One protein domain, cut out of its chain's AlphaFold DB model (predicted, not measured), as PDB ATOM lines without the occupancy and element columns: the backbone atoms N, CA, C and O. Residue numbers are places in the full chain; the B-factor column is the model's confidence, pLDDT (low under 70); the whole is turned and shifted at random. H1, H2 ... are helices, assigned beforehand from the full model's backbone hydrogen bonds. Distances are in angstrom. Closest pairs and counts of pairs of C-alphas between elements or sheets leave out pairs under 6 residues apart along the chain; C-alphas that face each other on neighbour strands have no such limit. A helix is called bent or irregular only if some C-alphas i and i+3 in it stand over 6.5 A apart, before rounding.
ATOM      1  N   SER A   6      29.455 103.486 100.271       84.25
ATOM      2  CA  SER A   6      27.999 103.627 100.384       84.25
ATOM      3  C   SER A   6      27.403 104.713  99.479       84.25
ATOM      4  O   SER A   6      26.228 104.609  99.115       84.25
ATOM      5  N   MET A   7      28.186 105.727  99.095       82.75
ATOM      6  CA  MET A   7      27.757 106.820  98.214       82.75
ATOM      7  C   MET A   7      27.897 106.475  96.729       82.75
ATOM      8  O   MET A   7      27.189 107.045  95.902       82.75
ATOM      9  N   TYR A   8      28.721 105.479  96.386       83.94
ATOM     10  CA  TYR A   8      28.936 105.050  94.999       83.94
ATOM     11  C   TYR A   8      27.635 104.705  94.272       83.94
ATOM     12  O   TYR A   8      27.500 104.962  93.081       83.94
ATOM     13  N   LYS A   9      26.643 104.158  94.985       87.69
ATOM     14  CA  LYS A   9      25.346 103.791  94.400       87.69
ATOM     15  C   LYS A   9      24.622 104.971  93.740       87.69
ATOM     16  O   LYS A   9      23.906 104.744  92.774       87.69
ATOM     17  N   TYR A  10      24.826 106.192  94.239       86.75
ATOM     18  CA  TYR A  10      24.202 107.397  93.691       86.75
ATOM     19  C   TYR A  10      24.925 107.883  92.431       86.75
ATOM     20  O   TYR A  10      24.271 108.278  91.477       86.75
ATOM     21  N   HIS A  11      26.251 107.753  92.381       88.06
ATOM     22  CA  HIS A  11      27.079 108.156  91.236       88.06
ATOM     23  C   HIS A  11      27.272 107.039  90.189       88.06
ATOM     24  O   HIS A  11      27.848 107.232  89.122       88.06
ATOM     25  N   LYS A  12      26.766 105.830  90.465       88.75
ATOM     26  CA  LYS A  12      26.910 104.666  89.580       88.75
ATOM     27  C   LYS A  12      26.331 104.912  88.186       88.75
ATOM     28  O   LYS A  12      26.879 104.381  87.228       88.75
ATOM     29  N   PHE A  13      25.233 105.666  88.082       90.31
ATOM     30  CA  PHE A  13      24.617 105.981  86.790       90.31
ATOM     31  C   PHE A  13      25.560 106.796  85.908       90.31
ATOM     32  O   PHE A  13      25.757 106.439  84.752       90.31
ATOM     33  N   HIS A  14      26.174 107.833  86.475       87.50
ATOM     34  CA  HIS A  14      27.158 108.648  85.780       87.50
ATOM     35  C   HIS A  14      28.304 107.783  85.226       87.50
ATOM     36  O   HIS A  14      28.669 107.898  84.059       87.50
ATOM     37  N   HIS A  15      28.745 106.793  86.010       86.75
ATOM     38  CA  HIS A  15      29.787 105.854  85.595       86.75
ATOM     39  C   HIS A  15      29.394 104.798  84.543       86.75
ATOM     40  O   HIS A  15      30.254 104.058  84.057       86.75
ATOM     41  N   ILE A  16      28.117 104.679  84.157       87.75
ATOM     42  CA  ILE A  16      27.698 103.750  83.083       87.75
ATOM     43  C   ILE A  16      28.366 104.125  81.755       87.75
ATOM     44  O   ILE A  16      28.629 103.259  80.918       87.75
ATOM     45  N   PHE A  17      28.669 105.406  81.579       82.88
ATOM     46  CA  PHE A  17      29.147 105.964  80.328       82.88
ATOM     47  C   PHE A  17      30.653 106.268  80.326       82.88
ATOM     48  O   PHE A  17      31.137 106.872  79.376       82.88
ATOM     49  N   ASP A  18      31.415 105.801  81.324       77.62
ATOM     50  CA  ASP A  18      32.862 106.071  81.468       77.62
ATOM     51  C   ASP A  18      33.703 105.683  80.243       77.62
ATOM     52  O   ASP A  18      34.773 106.237  80.007       77.62
ATOM     53  N   ASN A  19      33.231 104.718  79.450       75.00
ATOM     54  CA  ASN A  19      33.922 104.276  78.237       75.00
ATOM     55  C   ASN A  19      33.791 105.282  77.079       75.00
ATOM     56  O   ASN A  19      34.504 105.171  76.084       75.00
ATOM     57  N   ILE A  20      32.864 106.238  77.186       76.56
ATOM     58  CA  ILE A  20      32.570 107.264  76.189       76.56
ATOM     59  C   ILE A  20      32.517 108.613  76.920       76.56
ATOM     60  O   ILE A  20      31.456 109.106  77.293       76.56
ATOM     61  N   LEU A  21      33.683 109.230  77.116       71.81
ATOM     62  CA  LEU A  21      33.825 110.537  77.772       71.81
ATOM     63  C   LEU A  21      33.526 111.672  76.780       71.81
ATOM     64  O   LEU A  21      34.399 112.450  76.400       71.81
ATOM     65  N   LEU A  22      32.284 111.723  76.293       81.31
ATOM     66  CA  LEU A  22      31.786 112.883  75.554       81.31
ATOM     67  C   LEU A  22      31.398 113.983  76.550       81.31
ATOM     68  O   LEU A  22      30.797 113.668  77.580       81.31
ATOM     69  N   PRO A  23      31.620 115.272  76.232       81.75
ATOM     70  CA  PRO A  23      31.254 116.362  77.130       81.75
ATOM     71  C   PRO A  23      29.801 116.276  77.606       81.75
ATOM     72  O   PRO A  23      29.539 116.370  78.798       81.75
ATOM     73  N   SER A  24      28.853 116.018  76.698       82.50
ATOM     74  CA  SER A  24      27.421 115.930  77.020       82.50
ATOM     75  C   SER A  24      27.078 114.817  78.014       82.50
ATOM     76  O   SER A  24      26.163 114.985  78.819       82.50
ATOM     77  N   ILE A  25      27.828 113.713  77.995       85.38
ATOM     78  CA  ILE A  25      27.698 112.609  78.952       85.38
ATOM     79  C   ILE A  25      28.158 113.042  80.347       85.38
ATOM     80  O   ILE A  25      27.606 112.571  81.338       85.38
ATOM     81  N   GLY A  26      29.081 114.003  80.438       81.62
ATOM     82  CA  GLY A  26      29.515 114.591  81.703       81.62
ATOM     83  C   GLY A  26      28.347 115.075  82.569       81.62
ATOM     84  O   GLY A  26      28.354 114.883  83.777       81.62
ATOM     85  N   ASN A  27      27.286 115.616  81.968       86.56
ATOM     86  CA  ASN A  27      26.092 116.066  82.697       86.56
ATOM     87  C   ASN A  27      24.987 115.004  82.831       86.56
ATOM     88  O   ASN A  27      23.922 115.297  83.373       86.56
ATOM     89  N   ALA A  28      25.207 113.778  82.354       88.69
ATOM     90  CA  ALA A  28      24.266 112.686  82.538       88.69
ATOM     91  C   ALA A  28      24.402 112.125  83.960       88.69
ATOM     92  O   ALA A  28      25.328 111.377  84.271       88.69
ATOM     93  N   THR A  29      23.457 112.484  84.824       89.06
ATOM     94  CA  THR A  29      23.387 112.025  86.215       89.06
ATOM     95  C   THR A  29      22.025 111.408  86.505       89.06
ATOM     96  O   THR A  29      21.026 111.729  85.854       89.06
ATOM     97  N   SER A  30      21.956 110.538  87.512       90.44
ATOM     98  CA  SER A  30      20.653 110.076  88.008       90.44
ATOM     99  C   SER A  30      19.877 111.233  88.652       90.44
ATOM    100  O   SER A  30      20.449 112.274  88.986       90.44
ATOM    101  N   LYS A  31      18.562 111.069  88.850       89.88
ATOM    102  CA  LYS A  31      17.750 112.079  89.551       89.88
ATOM    103  C   LYS A  31      18.236 112.258  90.988       89.88
ATOM    104  O   LYS A  31      18.314 113.375  91.486       89.88
ATOM    105  N   GLU A  32      18.574 111.151  91.637       91.56
ATOM    106  CA  GLU A  32      19.065 111.098  93.009       91.56
ATOM    107  C   GLU A  32      20.409 111.812  93.126       91.56
ATOM    108  O   GLU A  32      20.595 112.634  94.018       91.56
ATOM    109  N   GLU A  33      21.325 111.545  92.198       88.62
ATOM    110  CA  GLU A  33      22.610 112.229  92.115       88.62
ATOM    111  C   GLU A  33      22.441 113.725  91.866       88.62
ATOM    112  O   GLU A  33      23.040 114.526  92.577       88.62
ATOM    113  N   PHE A  34      21.578 114.112  90.924       87.25
ATOM    114  CA  PHE A  34      21.294 115.518  90.653       87.25
ATOM    115  C   PHE A  34      20.795 116.240  91.913       87.25
ATOM    116  O   PHE A  34      21.307 117.293  92.294       87.25
ATOM    117  N   LEU A  35      19.828 115.649  92.614       88.88
ATOM    118  CA  LEU A  35      19.275 116.242  93.827       88.88
ATOM    119  C   LEU A  35      20.312 116.326  94.953       88.88
ATOM    120  O   LEU A  35      20.462 117.384  95.562       88.88
ATOM    121  N   LEU A  36      21.033 115.236  95.227       88.81
ATOM    122  CA  LEU A  36      21.946 115.150  96.369       88.81
ATOM    123  C   LEU A  36      23.263 115.898  96.143       88.81
ATOM    124  O   LEU A  36      23.745 116.546  97.069       88.81
ATOM    125  N   ALA A  37      23.844 115.816  94.946       84.50
ATOM    126  CA  ALA A  37      25.149 116.404  94.650       84.50
ATOM    127  C   ALA A  37      25.060 117.857  94.162       84.50
ATOM    128  O   ALA A  37      25.999 118.617  94.379       84.50
ATOM    129  N   TYR A  38      23.941 118.269  93.551       82.25
ATOM    130  CA  TYR A  38      23.810 119.603  92.953       82.25
ATOM    131  C   TYR A  38      22.768 120.462  93.672       82.25
ATOM    132  O   TYR A  38      23.083 121.559  94.140       82.25
ATOM    133  N   VAL A  39      21.527 119.980  93.804       84.69
ATOM    134  CA  VAL A  39      20.420 120.812  94.312       84.69
ATOM    135  C   VAL A  39      20.546 121.084  95.809       84.69
ATOM    136  O   VAL A  39      20.482 122.241  96.223       84.69
ATOM    137  N   VAL A  40      20.749 120.050  96.629       89.19
ATOM    138  CA  VAL A  40      20.807 120.181  98.094       89.19
ATOM    139  C   VAL A  40      21.929 121.127  98.548       89.19
ATOM    140  O   VAL A  40      21.617 122.059  99.293       89.19
ATOM    141  N   PRO A  41      23.195 120.983  98.099       86.12
ATOM    142  CA  PRO A  41      24.265 121.888  98.518       86.12
ATOM    143  C   PRO A  41      24.000 123.339  98.105       86.12
ATOM    144  O   PRO A  41      24.172 124.251  98.913       86.12
ATOM    145  N   THR A  42      23.508 123.549  96.879       82.50
ATOM    146  CA  THR A  42      23.198 124.891  96.363       82.50
ATOM    147  C   THR A  42      22.055 125.532  97.147       82.50
ATOM    148  O   THR A  42      22.128 126.709  97.490       82.50
ATOM    149  N   PHE A  43      21.012 124.772  97.491       85.19
ATOM    150  CA  PHE A  43      19.887 125.272  98.283       85.19
ATOM    151  C   PHE A  43      20.301 125.641  99.712       85.19
ATOM    152  O   PHE A  43      19.938 126.710 100.207       85.19
ATOM    153  N   VAL A  44      21.098 124.789 100.366       89.25
ATOM    154  CA  VAL A  44      21.634 125.055 101.710       89.25
ATOM    155  C   VAL A  44      22.503 126.311 101.699       89.25
ATOM    156  O   VAL A  44      22.279 127.204 102.517       89.25
ATOM    157  N   ALA A  45      23.430 126.422 100.743       85.44
ATOM    158  CA  ALA A  45      24.246 127.619 100.568       85.44
ATOM    159  C   ALA A  45      23.371 128.855 100.319       85.44
ATOM    160  O   ALA A  45      23.527 129.868 100.995       85.44
ATOM    161  N   GLY A  46      22.385 128.764  99.428       85.75
ATOM    162  CA  GLY A  46      21.516 129.887  99.096       85.75
ATOM    163  C   GLY A  46      20.711 130.431 100.274       85.75
ATOM    164  O   GLY A  46      20.548 131.647 100.395       85.75
ATOM    165  N   LYS A  47      20.296 129.557 101.198       85.69
ATOM    166  CA  LYS A  47      19.663 129.966 102.458       85.69
ATOM    167  C   LYS A  47      20.615 130.757 103.363       85.69
ATOM    168  O   LYS A  47      20.157 131.629 104.093       85.69
ATOM    169  N   MET A  48      21.916 130.471 103.317       88.81
ATOM    170  CA  MET A  48      22.925 131.155 104.134       88.81
ATOM    171  C   MET A  48      23.311 132.534 103.587       88.81
ATOM    172  O   MET A  48      23.611 133.418 104.384       88.81
ATOM    173  N   VAL A  49      23.308 132.728 102.260       85.88
ATOM    174  CA  VAL A  49      23.819 133.964 101.619       85.88
ATOM    175  C   VAL A  49      22.732 134.862 101.007       85.88
ATOM    176  O   VAL A  49      23.059 135.866 100.384       85.88
ATOM    177  N   THR A  50      21.447 134.526 101.180       82.19
ATOM    178  CA  THR A  50      20.296 135.299 100.654       82.19
ATOM    179  C   THR A  50      20.400 135.566  99.146       82.19
ATOM    180  O   THR A  50      20.323 136.698  98.674       82.19
ATOM    181  N   ILE A  51      20.602 134.503  98.368       84.38
ATOM    182  CA  ILE A  51      20.715 134.601  96.907       84.38
ATOM    183  C   ILE A  51      19.339 134.645  96.224       84.38
ATOM    184  O   ILE A  51      18.355 134.120  96.746       84.38
ATOM    185  N   ASN A  52      19.274 135.253  95.037       88.06
ATOM    186  CA  ASN A  52      18.063 135.297  94.214       88.06
ATOM    187  C   ASN A  52      18.022 134.146  93.186       88.06
ATOM    188  O   ASN A  52      18.984 133.392  93.027       88.06
ATOM    189  N   GLU A  53      16.900 134.013  92.475       87.81
ATOM    190  CA  GLU A  53      16.696 132.964  91.466       87.81
ATOM    191  C   GLU A  53      17.767 132.980  90.363       87.81
ATOM    192  O   GLU A  53      18.290 131.931  89.989       87.81
ATOM    193  N   ALA A  54      18.164 134.165  89.892       90.19
ATOM    194  CA  ALA A  54      19.195 134.289  88.867       90.19
ATOM    195  C   ALA A  54      20.545 133.740  89.354       90.19
ATOM    196  O   ALA A  54      21.212 133.010  88.622       90.19
ATOM    197  N   SER A  55      20.933 134.016  90.602       88.31
ATOM    198  CA  SER A  55      22.143 133.454  91.209       88.31
ATOM    199  C   SER A  55      22.098 131.925  91.289       88.31
ATOM    200  O   SER A  55      23.116 131.276  91.040       88.31
ATOM    201  N   PHE A  56      20.935 131.338  91.587       85.00
ATOM    202  CA  PHE A  56      20.748 129.884  91.563       85.00
ATOM    203  C   PHE A  56      20.949 129.309  90.159       85.00
ATOM    204  O   PHE A  56      21.734 128.377  89.985       85.00
ATOM    205  N   ILE A  57      20.287 129.891  89.155       87.56
ATOM    206  CA  ILE A  57      20.383 129.449  87.757       87.56
ATOM    207  C   ILE A  57      21.829 129.549  87.261       87.56
ATOM    208  O   ILE A  57      22.350 128.594  86.686       87.56
ATOM    209  N   ILE A  58      22.501 130.670  87.533       89.38
ATOM    210  CA  ILE A  58      23.903 130.884  87.156       89.38
ATOM    211  C   ILE A  58      24.811 129.862  87.845       89.38
ATOM    212  O   ILE A  58      25.702 129.319  87.200       89.38
ATOM    213  N   SER A  59      24.578 129.551  89.123       87.12
ATOM    214  CA  SER A  59      25.383 128.561  89.852       87.12
ATOM    215  C   SER A  59      25.256 127.168  89.235       87.12
ATOM    216  O   SER A  59      26.266 126.519  88.972       87.12
ATOM    217  N   VAL A  60      24.028 126.733  88.935       85.75
ATOM    218  CA  VAL A  60      23.783 125.456  88.248       85.75
ATOM    219  C   VAL A  60      24.446 125.456  86.873       85.75
ATOM    220  O   VAL A  60      25.137 124.499  86.535       85.75
ATOM    221  N   PHE A  61      24.314 126.544  86.111       89.69
ATOM    222  CA  PHE A  61      24.942 126.674  84.798       89.69
ATOM    223  C   PHE A  61      26.472 126.584  84.866       89.69
ATOM    224  O   PHE A  61      27.065 125.850  84.081       89.69
ATOM    225  N   ILE A  62      27.114 127.276  85.814       91.50
ATOM    226  CA  ILE A  62      28.568 127.215  86.025       91.50
ATOM    227  C   ILE A  62      28.989 125.781  86.335       91.50
ATOM    228  O   ILE A  62      29.912 125.268  85.705       91.50
ATOM    229  N   ILE A  63      28.300 125.114  87.262       89.75
ATOM    230  CA  ILE A  63      28.608 123.732  87.627       89.75
ATOM    231  C   ILE A  63      28.473 122.817  86.402       89.75
ATOM    232  O   ILE A  63      29.404 122.073  86.099       89.75
ATOM    233  N   SER A  64      27.367 122.910  85.658       89.44
ATOM    234  CA  SER A  64      27.146 122.123  84.443       89.44
ATOM    235  C   SER A  64      28.188 122.404  83.362       89.44
ATOM    236  O   SER A  64      28.632 121.471  82.700       89.44
ATOM    237  N   LEU A  65      28.602 123.659  83.180       92.38
ATOM    238  CA  LEU A  65      29.600 124.050  82.185       92.38
ATOM    239  C   LEU A  65      30.987 123.496  82.529       92.38
ATOM    240  O   LEU A  65      31.637 122.891  81.680       92.38
ATOM    241  N   PHE A  66      31.425 123.645  83.780       92.38
ATOM    242  CA  PHE A  66      32.695 123.074  84.231       92.38
ATOM    243  C   PHE A  66      32.684 121.552  84.150       92.38
ATOM    244  O   PHE A  66      33.681 120.950  83.758       92.38
ATOM    245  N   ASN A  67      31.538 120.932  84.421       90.31
ATOM    246  CA  ASN A  67      31.381 119.499  84.269       90.31
ATOM    247  C   ASN A  67      31.520 119.057  82.798       90.31
ATOM    248  O   ASN A  67      32.146 118.037  82.532       90.31
ATOM    249  N   LEU A  68      31.053 119.847  81.819       92.06
ATOM    250  CA  LEU A  68      31.357 119.595  80.399       92.06
ATOM    251  C   LEU A  68      32.860 119.712  80.108       92.06
ATOM    252  O   LEU A  68      33.410 118.881  79.387       92.06
ATOM    253  N   PHE A  69      33.525 120.741  80.645       92.56
ATOM    254  CA  PHE A  69      34.942 121.002  80.377       92.56
ATOM    255  C   PHE A  69      35.841 119.874  80.869       92.56
ATOM    256  O   PHE A  69      36.677 119.387  80.108       92.56
ATOM    257  N   ILE A  70      35.643 119.405  82.099       91.81
ATOM    258  CA  ILE A  70      36.477 118.339  82.671       91.81
ATOM    259  C   ILE A  70      36.250 116.974  82.005       91.81
ATOM    260  O   ILE A  70      37.128 116.120  82.076       91.81
ATOM    261  N   HIS A  71      35.119 116.784  81.316       91.06
ATOM    262  CA  HIS A  71      34.821 115.610  80.485       91.06
ATOM    263  C   HIS A  71      35.184 115.805  79.004       91.06
ATOM    264  O   HIS A  71      34.959 114.918  78.185       91.06
ATOM    265  N   CYS A  72      35.741 116.955  78.621       90.50
ATOM    266  CA  CYS A  72      36.146 117.212  77.247       90.50
ATOM    267  C   CYS A  72      37.550 116.653  76.994       90.50
ATOM    268  O   CYS A  72      38.546 117.249  77.401       90.50
ATOM    269  N   GLY A  73      37.631 115.517  76.294       87.81
ATOM    270  CA  GLY A  73      38.895 114.833  75.988       87.81
ATOM    271  C   GLY A  73      40.004 115.732  75.414       87.81
ATOM    272  O   GLY A  73      41.122 115.696  75.924       87.81
ATOM    273  N   PRO A  74      39.729 116.597  74.420       88.94
ATOM    274  CA  PRO A  74      40.726 117.533  73.897       88.94
ATOM    275  C   PRO A  74      41.315 118.505  74.933       88.94
ATOM    276  O   PRO A  74      42.448 118.947  74.763       88.94
ATOM    277  N   LEU A  75      40.589 118.824  76.013       91.06
ATOM    278  CA  LEU A  75      41.066 119.731  77.064       91.06
ATOM    279  C   LEU A  75      42.001 119.048  78.078       91.06
ATOM    280  O   LEU A  75      42.555 119.730  78.934       91.06
ATOM    281  N   GLN A  76      42.230 117.731  77.987       89.75
ATOM    282  CA  GLN A  76      43.168 117.015  78.870       89.75
ATOM    283  C   GLN A  76      44.609 117.527  78.781       89.75
ATOM    284  O   GLN A  76      45.371 117.344  79.724       89.75
ATOM    285  N   TYR A  77      44.976 118.147  77.661       89.62
ATOM    286  CA  TYR A  77      46.330 118.638  77.400       89.62
ATOM    287  C   TYR A  77      46.480 120.145  77.646       89.62
ATOM    288  O   TYR A  77      47.505 120.720  77.296       89.62
ATOM    289  N   VAL A  78      45.447 120.792  78.193       91.62
ATOM    290  CA  VAL A  78      45.442 122.228  78.479       91.62
ATOM    291  C   VAL A  78      45.751 122.447  79.954       91.62
ATOM    292  O   VAL A  78      45.104 121.861  80.825       91.62
ATOM    293  N   ASP A  79      46.713 123.326  80.225       89.00
ATOM    294  CA  ASP A  79      47.025 123.745  81.587       89.00
ATOM    295  C   ASP A  79      45.817 124.432  82.227       89.00
ATOM    296  O   ASP A  79      45.161 125.291  81.634       89.00
ATOM    297  N   TRP A  80      45.522 124.044  83.465       89.75
ATOM    298  CA  TRP A  80      44.368 124.535  84.204       89.75
ATOM    299  C   TRP A  80      44.809 125.398  85.379       89.75
ATOM    300  O   TRP A  80      45.866 125.172  85.972       89.75
ATOM    301  N   ALA A  81      43.992 126.389  85.730       90.50
ATOM    302  CA  ALA A  81      44.302 127.269  86.847       90.50
ATOM    303  C   ALA A  81      44.447 126.460  88.156       90.50
ATOM    304  O   ALA A  81      43.592 125.611  88.445       90.50
ATOM    305  N   PRO A  82      45.489 126.715  88.974       87.56
ATOM    306  CA  PRO A  82      45.656 126.045  90.258       87.56
ATOM    307  C   PRO A  82      44.407 126.182  91.135       87.56
ATOM    308  O   PRO A  82      43.805 127.252  91.214       87.56
ATOM    309  N   GLY A  83      44.020 125.091  91.796       87.38
ATOM    310  CA  GLY A  83      42.816 125.032  92.630       87.38
ATOM    311  C   GLY A  83      41.533 124.656  91.884       87.38
ATOM    312  O   GLY A  83      40.542 124.342  92.542       87.38
ATOM    313  N   PHE A  84      41.540 124.605  90.549       91.56
ATOM    314  CA  PHE A  84      40.444 124.043  89.758       91.56
ATOM    315  C   PHE A  84      40.721 122.589  89.369       91.56
ATOM    316  O   PHE A  84      41.874 122.162  89.268       91.56
ATOM    317  N   ILE A  85      39.663 121.817  89.131       92.25
ATOM    318  CA  ILE A  85      39.797 120.456  88.601       92.25
ATOM    319  C   ILE A  85      40.140 120.520  87.122       92.25
ATOM    320  O   ILE A  85      39.377 121.064  86.326       92.25
ATOM    321  N   SER A  86      41.301 119.970  86.760       92.25
ATOM    322  CA  SER A  86      41.687 119.864  85.358       92.25
ATOM    323  C   SER A  86      41.009 118.660  84.698       92.25
ATOM    324  O   SER A  86      40.781 117.637  85.359       92.25
ATOM    325  N   PRO A  87      40.747 118.721  83.381       91.62
ATOM    326  CA  PRO A  87      40.209 117.581  82.647       91.62
ATOM    327  C   PRO A  87      41.095 116.338  82.784       91.62
ATOM    328  O   PRO A  87      40.578 115.235  82.932       91.62
ATOM    329  N   GLN A  88      42.422 116.500  82.824       90.81
ATOM    330  CA  GLN A  88      43.353 115.391  83.046       90.81
ATOM    331  C   GLN A  88      43.085 114.650  84.370       90.81
ATOM    332  O   GLN A  88      42.992 113.422  84.368       90.81
ATOM    333  N   HIS A  89      42.919 115.377  85.483       89.50
ATOM    334  CA  HIS A  89      42.632 114.771  86.790       89.50
ATOM    335  C   HIS A  89      41.298 114.019  86.781       89.50
ATOM    336  O   HIS A  89      41.223 112.887  87.259       89.50
ATOM    337  N   HIS A  90      40.259 114.609  86.187       90.19
ATOM    338  CA  HIS A  90      38.934 113.989  86.147       90.19
ATOM    339  C   HIS A  90      38.876 112.751  85.239       90.19
ATOM    340  O   HIS A  90      38.221 111.758  85.549       90.19
ATOM    341  N   HIS A  91      39.625 112.736  84.137       88.81
ATOM    342  CA  HIS A  91      39.740 111.537  83.302       88.81
ATOM    343  C   HIS A  91      40.520 110.414  84.002       88.81
ATOM    344  O   HIS A  91      40.170 109.241  83.858       88.81
ATOM    345  N   LEU A  92      41.547 110.750  84.793       88.75
ATOM    346  CA  LEU A  92      42.236 109.776  85.647       88.75
ATOM    347  C   LEU A  92      41.290 109.194  86.702       88.75
ATOM    348  O   LEU A  92      41.314 107.981  86.920       88.75
ATOM    349  N   HIS A  93      40.410 110.015  87.286       87.50
ATOM    350  CA  HIS A  93      39.344 109.534  88.164       87.50
ATOM    351  C   HIS A  93      38.469 108.489  87.464       87.50
ATOM    352  O   HIS A  93      38.289 107.394  87.992       87.50
ATOM    353  N   HIS A  94      37.982 108.760  86.254       86.69
ATOM    354  CA  HIS A  94      37.159 107.799  85.507       86.69
ATOM    355  C   HIS A  94      37.891 106.500  85.156       86.69
ATOM    356  O   HIS A  94      37.300 105.418  85.182       86.69
ATOM    357  N   LYS A  95      39.199 106.585  84.892       86.56
ATOM    358  CA  LYS A  95      40.046 105.430  84.567       86.56
ATOM    359  C   LYS A  95      40.358 104.559  85.786       86.56
ATOM    360  O   LYS A  95      40.238 103.338  85.721       86.56
ATOM    361  N   GLU A  96      40.798 105.166  86.885       85.06
ATOM    362  CA  GLU A  96      41.314 104.450  88.062       85.06
ATOM    363  C   GLU A  96      40.263 104.263  89.159       85.06
ATOM    364  O   GLU A  96      40.390 103.379  90.013       85.06
ATOM    365  N   LYS A  97      39.242 105.125  89.175       78.81
ATOM    366  CA  LYS A  97      38.117 105.189  90.121       78.81
ATOM    367  C   LYS A  97      38.521 105.255  91.585       78.81
ATOM    368  O   LYS A  97      37.670 105.053  92.447       78.81
ATOM    369  N   SER A  98      39.802 105.437  91.902       69.06
ATOM    370  CA  SER A  98      40.385 105.203  93.232       69.06
ATOM    371  C   SER A  98      41.127 106.399  93.815       69.06
ATOM    372  O   SER A  98      41.657 106.286  94.921       69.06
ATOM    373  N   LYS A  99      41.129 107.536  93.114       70.00
ATOM    374  CA  LYS A  99      41.784 108.792  93.497       70.00
ATOM    375  C   LYS A  99      41.038 109.970  92.862       70.00
ATOM    376  O   LYS A  99      40.263 109.746  91.933       70.00
ATOM    377  N   HIS A 100      41.283 111.174  93.376       81.19
ATOM    378  CA  HIS A 100      40.727 112.447  92.902       81.19
ATOM    379  C   HIS A 100      39.189 112.459  92.817       81.19
ATOM    380  O   HIS A 100      38.614 112.108  91.793       81.19
ATOM    381  N   TYR A 101      38.507 112.794  93.914       83.19
ATOM    382  CA  TYR A 101      37.038 112.751  94.014       83.19
ATOM    383  C   TYR A 101      36.377 114.111  93.798       83.19
ATOM    384  O   TYR A 101      35.152 114.207  93.737       83.19
ATOM    385  N   SER A 102      37.176 115.167  93.737       86.94
ATOM    386  CA  SER A 102      36.691 116.523  93.583       86.94
ATOM    387  C   SER A 102      36.268 116.773  92.140       86.94
ATOM    388  O   SER A 102      37.019 116.531  91.202       86.94
ATOM    389  N   ALA A 103      35.055 117.285  91.973       88.38
ATOM    390  CA  ALA A 103      34.498 117.713  90.699       88.38
ATOM    391  C   ALA A 103      33.307 118.664  90.951       88.38
ATOM    392  O   ALA A 103      32.751 118.671  92.052       88.38
ATOM    393  N   PRO A 104      32.880 119.468  89.961       89.50
ATOM    394  CA  PRO A 104      33.555 119.717  88.689       89.50
ATOM    395  C   PRO A 104      34.403 121.000  88.675       89.50
ATOM    396  O   PRO A 104      35.055 121.299  87.681       89.50
ATOM    397  N   LEU A 105      34.363 121.783  89.757       90.56
ATOM    398  CA  LEU A 105      34.907 123.141  89.793       90.56
ATOM    399  C   LEU A 105      36.196 123.220  90.615       90.56
ATOM    400  O   LEU A 105      37.271 123.432  90.062       90.56
ATOM    401  N   ILE A 106      36.080 123.052  91.934       89.88
ATOM    402  CA  ILE A 106      37.170 123.263  92.892       89.88
ATOM    403  C   ILE A 106      37.863 121.936  93.186       89.88
ATOM    404  O   ILE A 106      37.207 120.928  93.447       89.88
ATOM    405  N   ASN A 107      39.193 121.956  93.184       90.25
ATOM    406  CA  ASN A 107      40.027 120.820  93.539       90.25
ATOM    407  C   ASN A 107      40.241 120.743  95.052       90.25
ATOM    408  O   ASN A 107      41.285 121.146  95.571       90.25
ATOM    409  N   TYR A 108      39.248 120.211  95.766       85.75
ATOM    410  CA  TYR A 108      39.371 119.963  97.201       85.75
ATOM    411  C   TYR A 108      40.390 118.865  97.517       85.75
ATOM    412  O   TYR A 108      41.019 118.925  98.570       85.75
ATOM    413  N   ASP A 109      40.623 117.915  96.608       84.62
ATOM    414  CA  ASP A 109      41.629 116.865  96.802       84.62
ATOM    415  C   ASP A 109      43.007 117.489  97.050       84.62
ATOM    416  O   ASP A 109      43.696 117.092  97.980       84.62
ATOM    417  N   SER A 110      43.358 118.562  96.335       82.69
ATOM    418  CA  SER A 110      44.619 119.291  96.544       82.69
ATOM    419  C   SER A 110      44.757 119.970  97.917       82.69
ATOM    420  O   SER A 110      45.877 120.236  98.358       82.69
ATOM    421  N   LEU A 111      43.642 120.255  98.599       77.88
ATOM    422  CA  LEU A 111      43.626 120.857  99.938       77.88
ATOM    423  C   LEU A 111      43.724 119.803 101.045       77.88
ATOM    424  O   LEU A 111      44.272 120.083 102.112       77.88
ATOM    425  N   PHE A 112      43.178 118.608 100.805       74.44
ATOM    426  CA  PHE A 112      43.068 117.549 101.809       74.44
ATOM    427  C   PHE A 112      44.078 116.408 101.618       74.44
ATOM    428  O   PHE A 112      44.358 115.679 102.573       74.44
ATOM    429  N   GLU A 113      44.673 116.255 100.434       71.12
ATOM    430  CA  GLU A 113      45.806 115.359 100.224       71.12
ATOM    431  C   GLU A 113      47.030 115.914 100.962       71.12
ATOM    432  O   GLU A 113      47.566 116.981 100.652       71.12
TER     433      GLU A 113
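This is residues 6 to 113 of the 118 residues of the protein "Fatty acid hydroxylase domain-containing protein" of viral metagenome (UniProt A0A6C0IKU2). Two long helices, H4 and H5, make a V closed near residues 50 to 52, where a tight link turns the chain back. Across the open end of the V run the short helices H1, H2 and H3, and near the last residues of H5 sit H6 and H7, with a long loop that ends in H8. The printed part has 108 residues, 68 of them in eight named helices, H1 to H8 in order along the chain, and no named strand; the class is all helix. It is compact, with a radius of gyration of the C-alphas of 14.1 A and spans of 38 by 30 by 28 A.

Find C-alpha 8 at (28.936, 105.050, 94.999), where H1, residues 8 to 11, begins. H2, residues 14 to 17, and H3, residues 23 to 26, follow. At C-alpha 31, (17.750, 112.079, 89.551), H4 begins and runs 25.7 A to residue 49. It has a kink of 28 degrees near residue 39 and is only just irregular, with C-alphas 37 and 40 6.7 A apart. H5, residues 53 to 70, runs 26.1 A. Next come H6, residues 73 to 77, only just irregular with C-alphas 74 and 77 6.7 A apart, and H7, residues 87 to 96, 14.2 A long. H8, residues 109 to 112, ends at C-alpha 112, (43.068, 117.549, 101.809).

Start at H5, the hub, which touches H3, H4 and H7. Its residues 56 to 60 touch residues 38 to 46 of H4, at a steep tilt of 48 degrees, opposite ways; the closest C-alphas, of Thr 42 and Phe 56, are 7.3 A apart. Its residues 67 to 70 touch H3, with the C-alphas of Pro 23 and Leu 68 closest at 4.6 A. Its residues 69 to 70 touch H7, the same way at a steep tilt of 67 degrees, only just short of about perpendicular; the closest C-alphas, of Ile 70 and Pro 87, are 3.8 A apart. H7 also touches H6, closest at the C-alphas of Gln 76 and Gln 88, 4.5 A. Two pairs only just touch, each with 3 pairs of C-alphas within 8 A: H1 with residues 32 to 33 of H4, closest at Tyr 10 and Glu 33, 5.3 A, and H2 with H3, closest at Phe 17 and Ile 25, 6.9 A. H8 touches no helix. In H5 and H7 every O i to N i+4 pair is within hydrogen-bond range, in H4 13 of 15, and in H6 0 of 1, beside 1 of 2 O i to N i+3 pairs; H1, H2, H3 and H8 are too short for an O i to N i+4 pair.

The C-alphas farthest apart, of Asn 19 and Thr 50, are 40.6 A apart. The printed part has no cut, and the link from H7 to H8, residues 97 to 108, is long. The mean pLDDT of the printed part is 86.5, and residue 98 is under 70.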